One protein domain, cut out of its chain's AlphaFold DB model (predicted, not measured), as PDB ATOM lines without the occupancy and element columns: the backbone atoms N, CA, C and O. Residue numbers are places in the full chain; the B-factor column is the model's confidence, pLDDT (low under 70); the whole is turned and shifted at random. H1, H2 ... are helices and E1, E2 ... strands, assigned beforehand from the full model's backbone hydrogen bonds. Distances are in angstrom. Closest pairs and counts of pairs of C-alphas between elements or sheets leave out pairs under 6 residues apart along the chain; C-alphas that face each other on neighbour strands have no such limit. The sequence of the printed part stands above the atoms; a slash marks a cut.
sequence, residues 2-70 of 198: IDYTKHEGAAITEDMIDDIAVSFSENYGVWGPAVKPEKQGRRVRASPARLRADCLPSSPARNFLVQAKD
ATOM      1  N   ILE A   2       8.620  55.097 -36.530       70.38
ATOM      2  CA  ILE A   2       7.573  54.179 -37.008       70.38
ATOM      3  C   ILE A   2       7.850  53.965 -38.492       70.38
ATOM      4  O   ILE A   2       8.167  54.946 -39.162       70.38
ATOM      5  N   ASP A   3       7.723  52.736 -38.982       82.25
ATOM      6  CA  ASP A   3       7.702  52.474 -40.421       82.25
ATOM      7  C   ASP A   3       6.245  52.492 -40.905       82.25
ATOM      8  O   ASP A   3       5.438  51.632 -40.525       82.25
ATOM      9  N   TYR A   4       5.893  53.532 -41.662       85.25
ATOM     10  CA  TYR A   4       4.566  53.700 -42.241       85.25
ATOM     11  C   TYR A   4       4.648  54.362 -43.616       85.25
ATOM     12  O   TYR A   4       5.543  55.163 -43.884       85.25
ATOM     13  N   THR A   5       3.676  54.053 -44.468       87.56
ATOM     14  CA  THR A   5       3.446  54.729 -45.745       87.56
ATOM     15  C   THR A   5       2.202  55.604 -45.646       87.56
ATOM     16  O   THR A   5       1.250  55.281 -44.929       87.56
ATOM     17  N   LYS A   6       2.218  56.740 -46.348       87.88
ATOM     18  CA  LYS A   6       1.095  57.676 -46.454       87.88
ATOM     19  C   LYS A   6       0.899  58.041 -47.922       87.88
ATOM     20  O   LYS A   6       1.835  58.505 -48.566       87.88
ATOM     21  N   HIS A   7      -0.318  57.858 -48.416       89.25
ATOM     22  CA  HIS A   7      -0.739  58.225 -49.766       89.25
ATOM     23  C   HIS A   7      -1.875  59.246 -49.664       89.25
ATOM     24  O   HIS A   7      -2.755  59.089 -48.821       89.25
ATOM     25  N   GLU A   8      -1.859  60.292 -50.492       88.31
ATOM     26  CA  GLU A   8      -2.884  61.346 -50.503       88.31
ATOM     27  C   GLU A   8      -3.523  61.462 -51.889       88.31
ATOM     28  O   GLU A   8      -2.840  61.364 -52.914       88.31
ATOM     29  N   GLY A   9      -4.838  61.689 -51.916       83.88
ATOM     30  CA  GLY A   9      -5.581  61.990 -53.140       83.88
ATOM     31  C   GLY A   9      -5.339  60.973 -54.260       83.88
ATOM     32  O   GLY A   9      -5.569  59.779 -54.087       83.88
ATOM     33  N   ALA A  10      -4.857  61.449 -55.411       85.06
ATOM     34  CA  ALA A  10      -4.608  60.626 -56.598       85.06
ATOM     35  C   ALA A  10      -3.522  59.545 -56.410       85.06
ATOM     36  O   ALA A  10      -3.434  58.638 -57.231       85.06
ATOM     37  N   ALA A  11      -2.710  59.615 -55.348       89.56
ATOM     38  CA  ALA A  11      -1.724  58.578 -55.037       89.56
ATOM     39  C   ALA A  11      -2.347  57.319 -54.401       89.56
ATOM     40  O   ALA A  11      -1.641  56.330 -54.212       89.56
ATOM     41  N   ILE A  12      -3.638  57.357 -54.048       90.25
ATOM     42  CA  ILE A  12      -4.404  56.205 -53.561       90.25
ATOM     43  C   ILE A  12      -4.905  55.421 -54.785       90.25
ATOM     44  O   ILE A  12      -5.838  55.848 -55.471       90.25
ATOM     45  N   THR A  13      -4.254  54.294 -55.080       91.25
ATOM     46  CA  THR A  13      -4.533  53.476 -56.271       91.25
ATOM     47  C   THR A  13      -5.752  52.565 -56.082       91.25
ATOM     48  O   THR A  13      -6.214  52.366 -54.959       91.25
ATOM     49  N   GLU A  14      -6.279  52.002 -57.177       89.81
ATOM     50  CA  GLU A  14      -7.337  50.976 -57.098       89.81
ATOM     51  C   GLU A  14      -6.854  49.726 -56.358       89.81
ATOM     52  O   GLU A  14      -7.530  49.286 -55.436       89.81
ATOM     53  N   ASP A  15      -5.649  49.237 -56.666       92.81
ATOM     54  CA  ASP A  15      -5.070  48.058 -56.006       92.81
ATOM     55  C   ASP A  15      -5.021  48.220 -54.477       92.81
ATOM     56  O   ASP A  15      -5.367  47.308 -53.731       92.81
ATOM     57  N   MET A  16      -4.671  49.417 -53.987       92.56
ATOM     58  CA  MET A  16      -4.680  49.705 -52.549       92.56
ATOM     59  C   MET A  16      -6.083  49.612 -51.946       92.56
ATOM     60  O   MET A  16      -6.238  49.199 -50.800       92.56
ATOM     61  N   ILE A  17      -7.113  50.025 -52.682       91.69
ATOM     62  CA  ILE A  17      -8.499  49.979 -52.210       91.69
ATOM     63  C   ILE A  17      -9.036  48.552 -52.260       91.69
ATOM     64  O   ILE A  17      -9.767  48.161 -51.349       91.69
ATOM     65  N   ASP A  18      -8.642  47.772 -53.264       93.12
ATOM     66  CA  ASP A  18      -8.940  46.345 -53.347       93.12
ATOM     67  C   ASP A  18      -8.347  45.596 -52.147       93.12
ATOM     68  O   ASP A  18      -9.067  44.867 -51.457       93.12
ATOM     69  N   ASP A  19      -7.085  45.866 -51.807       91.81
ATOM     70  CA  ASP A  19      -6.427  45.295 -50.628       91.81
ATOM     71  C   ASP A  19      -7.155  45.668 -49.322       91.81
ATOM     72  O   ASP A  19      -7.362  44.823 -48.443       91.81
ATOM     73  N   ILE A  20      -7.603  46.923 -49.187       90.50
ATOM     74  CA  ILE A  20      -8.392  47.368 -48.025       90.50
ATOM     75  C   ILE A  20      -9.750  46.664 -47.991       90.50
ATOM     76  O   ILE A  20     -10.189  46.254 -46.916       90.50
ATOM     77  N   ALA A  21     -10.420  46.502 -49.133       92.62
ATOM     78  CA  ALA A  21     -11.711  45.825 -49.227       92.62
ATOM     79  C   ALA A  21     -11.620  44.368 -48.767       92.62
ATOM     80  O   ALA A  21     -12.487  43.903 -48.016       92.62
ATOM     81  N   VAL A  22     -10.557  43.667 -49.174       92.62
ATOM     82  CA  VAL A  22     -10.251  42.306 -48.717       92.62
ATOM     83  C   VAL A  22      -9.995  42.306 -47.213       92.62
ATOM     84  O   VAL A  22     -10.724  41.645 -46.472       92.62
ATOM     85  N   SER A  23      -9.042  43.117 -46.745       89.88
ATOM     86  CA  SER A  23      -8.660  43.162 -45.331       89.88
ATOM     87  C   SER A  23      -9.847  43.489 -44.415       89.88
ATOM     88  O   SER A  23     -10.061  42.807 -43.409       89.88
ATOM     89  N   PHE A  24     -10.672  44.472 -44.787       88.88
ATOM     90  CA  PHE A  24     -11.896  44.831 -44.071       88.88
ATOM     91  C   PHE A  24     -12.885  43.660 -44.040       88.88
ATOM     92  O   PHE A  24     -13.367  43.278 -42.978       88.88
ATOM     93  N   SER A  25     -13.158  43.047 -45.192       91.19
ATOM     94  CA  SER A  25     -14.148  41.968 -45.309       91.19
ATOM     95  C   SER A  25     -13.770  40.696 -44.537       91.19
ATOM     96  O   SER A  25     -14.650  39.898 -44.199       91.19
ATOM     97  N   GLU A  26     -12.479  40.492 -44.274       91.06
ATOM     98  CA  GLU A  26     -11.954  39.346 -43.528       91.06
ATOM     99  C   GLU A  26     -11.878  39.591 -42.017       91.06
ATOM    100  O   GLU A  26     -12.173  38.681 -41.236       91.06
ATOM    101  N   ASN A  27     -11.506  40.809 -41.608       86.56
ATOM    102  CA  ASN A  27     -11.101  41.101 -40.229       86.56
ATOM    103  C   ASN A  27     -12.083  41.980 -39.449       86.56
ATOM    104  O   ASN A  27     -11.952  42.099 -38.233       86.56
ATOM    105  N   TYR A  28     -13.055  42.605 -40.112       85.19
ATOM    106  CA  TYR A  28     -14.072  43.395 -39.423       85.19
ATOM    107  C   TYR A  28     -15.091  42.488 -38.695       85.19
ATOM    108  O   TYR A  28     -14.963  41.262 -38.642       85.19
ATOM    109  N   GLY A  29     -16.136  43.079 -38.121       89.12
ATOM    110  CA  GLY A  29     -17.199  42.362 -37.418       89.12
ATOM    111  C   GLY A  29     -18.119  41.508 -38.303       89.12
ATOM    112  O   GLY A  29     -17.993  41.419 -39.528       89.12
ATOM    113  N   VAL A  30     -19.091  40.880 -37.650       93.56
ATOM    114  CA  VAL A  30     -20.219  40.181 -38.280       93.56
ATOM    115  C   VAL A  30     -21.510  40.962 -38.048       93.56
ATOM    116  O   VAL A  30     -21.578  41.800 -37.151       93.56
ATOM    117  N   TRP A  31     -22.541  40.718 -38.853       95.19
ATOM    118  CA  TRP A  31     -23.848  41.333 -38.625       95.19
ATOM    119  C   TRP A  31     -24.558  40.733 -37.409       95.19
ATOM    120  O   TRP A  31     -24.615  39.509 -37.268       95.19
ATOM    121  N   GLY A  32     -25.141  41.604 -36.585       93.44
ATOM    122  CA  GLY A  32     -25.900  41.238 -35.393       93.44
ATOM    123  C   GLY A  32     -27.338  40.805 -35.701       93.44
ATOM    124  O   GLY A  32     -27.748  40.729 -36.860       93.44
ATOM    125  N   PRO A  33     -28.157  40.540 -34.674       92.31
ATOM    126  CA  PRO A  33     -29.512  40.006 -34.839       92.31
ATOM    127  C   PRO A  33     -30.515  41.013 -35.426       92.31
ATOM    128  O   PRO A  33     -31.579  40.616 -35.895       92.31
ATOM    129  N   ALA A  34     -30.197  42.310 -35.425       92.38
ATOM    130  CA  ALA A  34     -31.085  43.361 -35.923       92.38
ATOM    131  C   ALA A  34     -31.152  43.459 -37.463       92.38
ATOM    132  O   ALA A  34     -31.984  44.193 -37.997       92.38
ATOM    133  N   VAL A  35     -30.305  42.726 -38.200       93.25
ATOM    134  CA  VAL A  35     -30.390  42.642 -39.669       93.25
ATOM    135  C   VAL A  35     -31.285  41.488 -40.129       93.25
ATOM    136  O   VAL A  35     -31.670  40.618 -39.349       93.25
ATOM    137  N   LYS A  36     -31.586  41.442 -41.435       93.56
ATOM    138  CA  LYS A  36     -32.340  40.334 -42.039       93.56
ATOM    139  C   LYS A  36     -31.677  38.970 -41.754       93.56
ATOM    140  O   LYS A  36     -30.445  38.905 -41.839       93.56
ATOM    141  N   PRO A  37     -32.447  37.894 -41.493       93.94
ATOM    142  CA  PRO A  37     -31.913  36.583 -41.107       93.94
ATOM    143  C   PRO A  37     -30.798  36.052 -42.013       93.94
ATOM    144  O   PRO A  37     -29.812  35.506 -41.530       93.94
ATOM    145  N   GLU A  38     -30.883  36.279 -43.324       95.69
ATOM    146  CA  GLU A  38     -29.881  35.831 -44.292       95.69
ATOM    147  C   GLU A  38     -28.498  36.488 -44.130       95.69
ATOM    148  O   GLU A  38     -27.513  35.976 -44.666       95.69
ATOM    149  N   LYS A  39     -28.410  37.619 -43.419       92.94
ATOM    150  CA  LYS A  39     -27.159  38.346 -43.159       92.94
ATOM    151  C   LYS A  39     -26.574  38.071 -41.776       92.94
ATOM    152  O   LYS A  39     -25.374  38.277 -41.610       92.94
ATOM    153  N   GLN A  40     -27.381  37.629 -40.814       94.31
ATOM    154  CA  GLN A  40     -26.964  37.460 -39.418       94.31
ATOM    155  C   GLN A  40     -25.766  36.506 -39.307       94.31
ATOM    156  O   GLN A  40     -25.710  35.481 -39.988       94.31
ATOM    157  N   GLY A  41     -24.769  36.878 -38.501       93.56
ATOM    158  CA  GLY A  41     -23.533  36.111 -38.311       93.56
ATOM    159  C   GLY A  41     -22.573  36.099 -39.510       93.56
ATOM    160  O   GLY A  41     -21.452  35.605 -39.390       93.56
ATOM    161  N   ARG A  42     -22.952  36.659 -40.669       94.12
ATOM    162  CA  ARG A  42     -22.026  36.825 -41.799       94.12
ATOM    163  C   ARG A  42     -21.114  38.021 -41.558       94.12
ATOM    164  O   ARG A  42     -21.549  39.029 -41.005       94.12
ATOM    165  N   ARG A  43     -19.873  37.937 -42.048       94.00
ATOM    166  CA  ARG A  43     -18.928  39.065 -42.044       94.00
ATOM    167  C   ARG A  43     -19.533  40.289 -42.727       94.00
ATOM    168  O   ARG A  43     -20.147  40.179 -43.794       94.00
ATOM    169  N   VAL A  44     -19.318  41.448 -42.117       91.88
ATOM    170  CA  VAL A  44     -19.512  42.734 -42.781       91.88
ATOM    171  C   VAL A  44     -18.497  42.806 -43.917       91.88
ATOM    172  O   VAL A  44     -17.312  42.572 -43.710       91.88
ATOM    173  N   ARG A  45     -18.968  43.092 -45.131       91.94
ATOM    174  CA  ARG A  45     -18.114  43.221 -46.313       91.94
ATOM    175  C   ARG A  45     -18.303  44.589 -46.933       91.94
ATOM    176  O   ARG A  45     -19.426  45.091 -46.973       91.94
ATOM    177  N   ALA A  46     -17.222  45.142 -47.460       89.56
ATOM    178  CA  ALA A  46     -17.243  46.361 -48.248       89.56
ATOM    179  C   ALA A  46     -16.606  46.067 -49.604       89.56
ATOM    180  O   ALA A  46     -15.544  45.455 -49.673       89.56
ATOM    181  N   SER A  47     -17.274  46.466 -50.686       91.81
ATOM    182  CA  SER A  47     -16.651  46.444 -52.006       91.81
ATOM    183  C   SER A  47     -15.715  47.649 -52.161       91.81
ATOM    184  O   SER A  47     -15.944  48.674 -51.510       91.81
ATOM    185  N   PRO A  48     -14.732  47.587 -53.069       92.00
ATOM    186  CA  PRO A  48     -13.881  48.730 -53.406       92.00
ATOM    187  C   PRO A  48     -14.695  49.980 -53.768       92.00
ATOM    188  O   PRO A  48     -14.480  51.064 -53.229       92.00
ATOM    189  N   ALA A  49     -15.733  49.805 -54.593       89.69
ATOM    190  CA  ALA A  49     -16.659  50.874 -54.963       89.69
ATOM    191  C   ALA A  49     -17.380  51.482 -53.747       89.69
ATOM    192  O   ALA A  49     -17.569  52.697 -53.681       89.69
ATOM    193  N   ARG A  50     -17.765  50.651 -52.768       87.62
ATOM    194  CA  ARG A  50     -18.404  51.124 -51.537       87.62
ATOM    195  C   ARG A  50     -17.418  51.878 -50.650       87.62
ATOM    196  O   ARG A  50     -17.777  52.938 -50.158       87.62
ATOM    197  N   LEU A  51     -16.190  51.383 -50.489       87.69
ATOM    198  CA  LEU A  51     -15.143  52.081 -49.737       87.69
ATOM    199  C   LEU A  51     -14.784  53.424 -50.372       87.69
ATOM    200  O   LEU A  51     -14.603  54.402 -49.655       87.69
ATOM    201  N   ARG A  52     -14.738  53.510 -51.706       86.12
ATOM    202  CA  ARG A  52     -14.557  54.793 -52.396       86.12
ATOM    203  C   ARG A  52     -15.671  55.773 -52.051       86.12
ATOM    204  O   ARG A  52     -15.385  56.892 -51.642       86.12
ATOM    205  N   ALA A  53     -16.922  55.337 -52.185       82.75
ATOM    206  CA  ALA A  53     -18.077  56.181 -51.901       82.75
ATOM    207  C   ALA A  53     -18.140  56.625 -50.427       82.75
ATOM    208  O   ALA A  53     -18.452  57.780 -50.153       82.75
ATOM    209  N   ASP A  54     -17.821  55.726 -49.493       83.12
ATOM    210  CA  ASP A  54     -17.994  55.967 -48.057       83.12
ATOM    211  C   ASP A  54     -16.765  56.594 -47.384       83.12
ATOM    212  O   ASP A  54     -16.909  57.240 -46.352       83.12
ATOM    213  N   CYS A  55     -15.553  56.388 -47.905       82.25
ATOM    214  CA  CYS A  55     -14.311  56.758 -47.216       82.25
ATOM    215  C   CYS A  55     -13.373  57.643 -48.042       82.25
ATOM    216  O   CYS A  55     -12.432  58.193 -47.476       82.25
ATOM    217  N   LEU A  56     -13.605  57.791 -49.351       82.88
ATOM    218  CA  LEU A  56     -12.783  58.616 -50.244       82.88
ATOM    219  C   LEU A  56     -13.647  59.637 -51.007       82.88
ATOM    220  O   LEU A  56     -13.669  59.621 -52.243       82.88
ATOM    221  N   PRO A  57     -14.374  60.525 -50.300       79.44
ATOM    222  CA  PRO A  57     -15.189  61.550 -50.940       79.44
ATOM    223  C   PRO A  57     -14.347  62.428 -51.870       79.44
ATOM    224  O   PRO A  57     -13.179  62.720 -51.601       79.44
ATOM    225  N   SER A  58     -14.940  62.868 -52.979       75.19
ATOM    226  CA  SER A  58     -14.278  63.776 -53.917       75.19
ATOM    227  C   SER A  58     -13.961  65.136 -53.276       75.19
ATOM    228  O   SER A  58     -14.503  65.491 -52.228       75.19
ATOM    229  N   SER A  59     -13.095  65.915 -53.935       63.97
ATOM    230  CA  SER A  59     -12.775  67.309 -53.580       63.97
ATOM    231  C   SER A  59     -14.017  68.096 -53.112       63.97
ATOM    232  O   SER A  59     -15.073  67.958 -53.739       63.97
ATOM    233  N   PRO A  60     -13.926  68.908 -52.035       69.69
ATOM    234  CA  PRO A  60     -12.707  69.429 -51.394       69.69
ATOM    235  C   PRO A  60     -12.115  68.560 -50.268       69.69
ATOM    236  O   PRO A  60     -11.237  69.027 -49.543       69.69
ATOM    237  N   ALA A  61     -12.573  67.318 -50.082       78.31
ATOM    238  CA  ALA A  61     -12.064  66.465 -49.009       78.31
ATOM    239  C   ALA A  61     -10.585  66.077 -49.209       78.31
ATOM    240  O   ALA A  61     -10.170  65.676 -50.300       78.31
ATOM    241  N   ARG A  62      -9.792  66.158 -48.133       81.19
ATOM    242  CA  ARG A  62      -8.418  65.638 -48.088       81.19
ATOM    243  C   ARG A  62      -8.452  64.194 -47.605       81.19
ATOM    244  O   ARG A  62      -8.764  63.937 -46.446       81.19
ATOM    245  N   ASN A  63      -8.129  63.264 -48.497       84.88
ATOM    246  CA  ASN A  63      -8.139  61.833 -48.204       84.88
ATOM    247  C   ASN A  63      -6.716  61.307 -48.059       84.88
ATOM    248  O   ASN A  63      -5.879  61.554 -48.932       84.88
ATOM    249  N   PHE A  64      -6.477  60.522 -47.010       86.25
ATOM    250  CA  PHE A  64      -5.201  59.861 -46.771       86.25
ATOM    251  C   PHE A  64      -5.402  58.371 -46.551       86.25
ATOM    252  O   PHE A  64      -6.214  57.970 -45.718       86.25
ATOM    253  N   LEU A  65      -4.603  57.561 -47.236       87.12
ATOM    254  CA  LEU A  65      -4.393  56.169 -46.869       87.12
ATOM    255  C   LEU A  65      -3.090  56.066 -46.092       87.12
ATOM    256  O   LEU A  65      -2.057  56.576 -46.531       87.12
ATOM    257  N   VAL A  66      -3.137  55.389 -44.949       85.69
ATOM    258  CA  VAL A  66      -1.976  55.217 -44.086       85.69
ATOM    259  C   VAL A  66      -1.844  53.753 -43.694       85.69
ATOM    260  O   VAL A  66      -2.764  53.182 -43.115       85.69
ATOM    261  N   GLN A  67      -0.695  53.151 -43.993       83.12
ATOM    262  CA  GLN A  67      -0.392  51.762 -43.650       83.12
ATOM    263  C   GLN A  67       0.842  51.734 -42.751       83.12
ATOM    264  O   GLN A  67       1.876  52.299 -43.091       83.12
ATOM    265  N   ALA A  68       0.746  51.077 -41.598       79.25
ATOM    266  CA  ALA A  68       1.882  50.872 -40.701       79.25
ATOM    267  C   ALA A  68       2.212  49.383 -40.627       79.25
ATOM    268  O   ALA A  68       1.319  48.572 -40.382       79.25
ATOM    269  N   LYS A  69       3.493  49.044 -40.801       71.06
ATOM    270  CA  LYS A  69       3.977  47.659 -40.700       71.06
ATOM    271  C   LYS A  69       4.155  47.208 -39.251       71.06
ATOM    272  O   LYS A  69       4.026  46.028 -38.974       71.06
ATOM    273  N   ASP A  70       4.386  48.157 -38.340       65.81
ATOM    274  CA  ASP A  70       4.565  47.923 -36.907       65.81
ATOM    275  C   ASP A  70       4.122  49.138 -36.074       65.81
ATOM    276  O   ASP A  70       4.065  50.272 -36.550       65.81
TER     277      ASP A  70
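What this domain is: This is residues 2 to 70 of the 198 residues of an uncharacterized protein of Aureobasidium pullulans (UniProt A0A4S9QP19). A loose chain lies with a ribbon of two strands, E1 and E2, at one end, two crossed helices, H1 and H2, in the middle, and a long loop, residues 28 to 47, that runs out to the other end and folds back. The printed part has 69 residues, with E1, H1, H2 and E2 in that order, and the two-stranded sheet E1 - E2 is antiparallel. The class is mixed, helices and strands, with 32 residues, under half, in named elements. The whole is loose, with a radius of gyration of the C-alphas of 14.5 A and spans of 40 by 31 by 18 A.

How they stand to each other: Start with strand E1, residues 4 to 8, and look across to its antiparallel neighbour E2, residues 64 to 68, at 169 degrees between directions. C-alphas 4 and 68 face each other at 4.2 A; N 5 and O 67, and N 65 and O 7, are within hydrogen-bond range, each pair at 2.9 A. Go on to helix H1, residues 14 to 27, which is apart from E2. It touches helix H2, residues 48 to 55, about perpendicular at 83 degrees; their closest C-alphas are those of Asp 18 and Pro 48, 5.5 A apart. H2 is apart from E1. In H1 and H2 every O i to N i+4 pair is within hydrogen-bond range.

Where its parts are: Find C-alpha 4 at (4.566, 53.700, -42.241), where E1 begins its 13.5 A. From C-alpha 14 at (-7.337, 50.976, -57.098), H1 runs 19.9 A; H2 covers 10.1 A. E2 runs 13.0 A to C-alpha 68 at (1.882, 50.872, -40.701).

The domain as a whole: The C-alphas of Ile 2 and Pro 37 are the two farthest apart, 43.4 A. The printed part has no cut, and the link from H1 to H2 is long, 20 residues. Mean pLDDT of the printed part is 87.3; residues 59 to 60 and 70 are under 70.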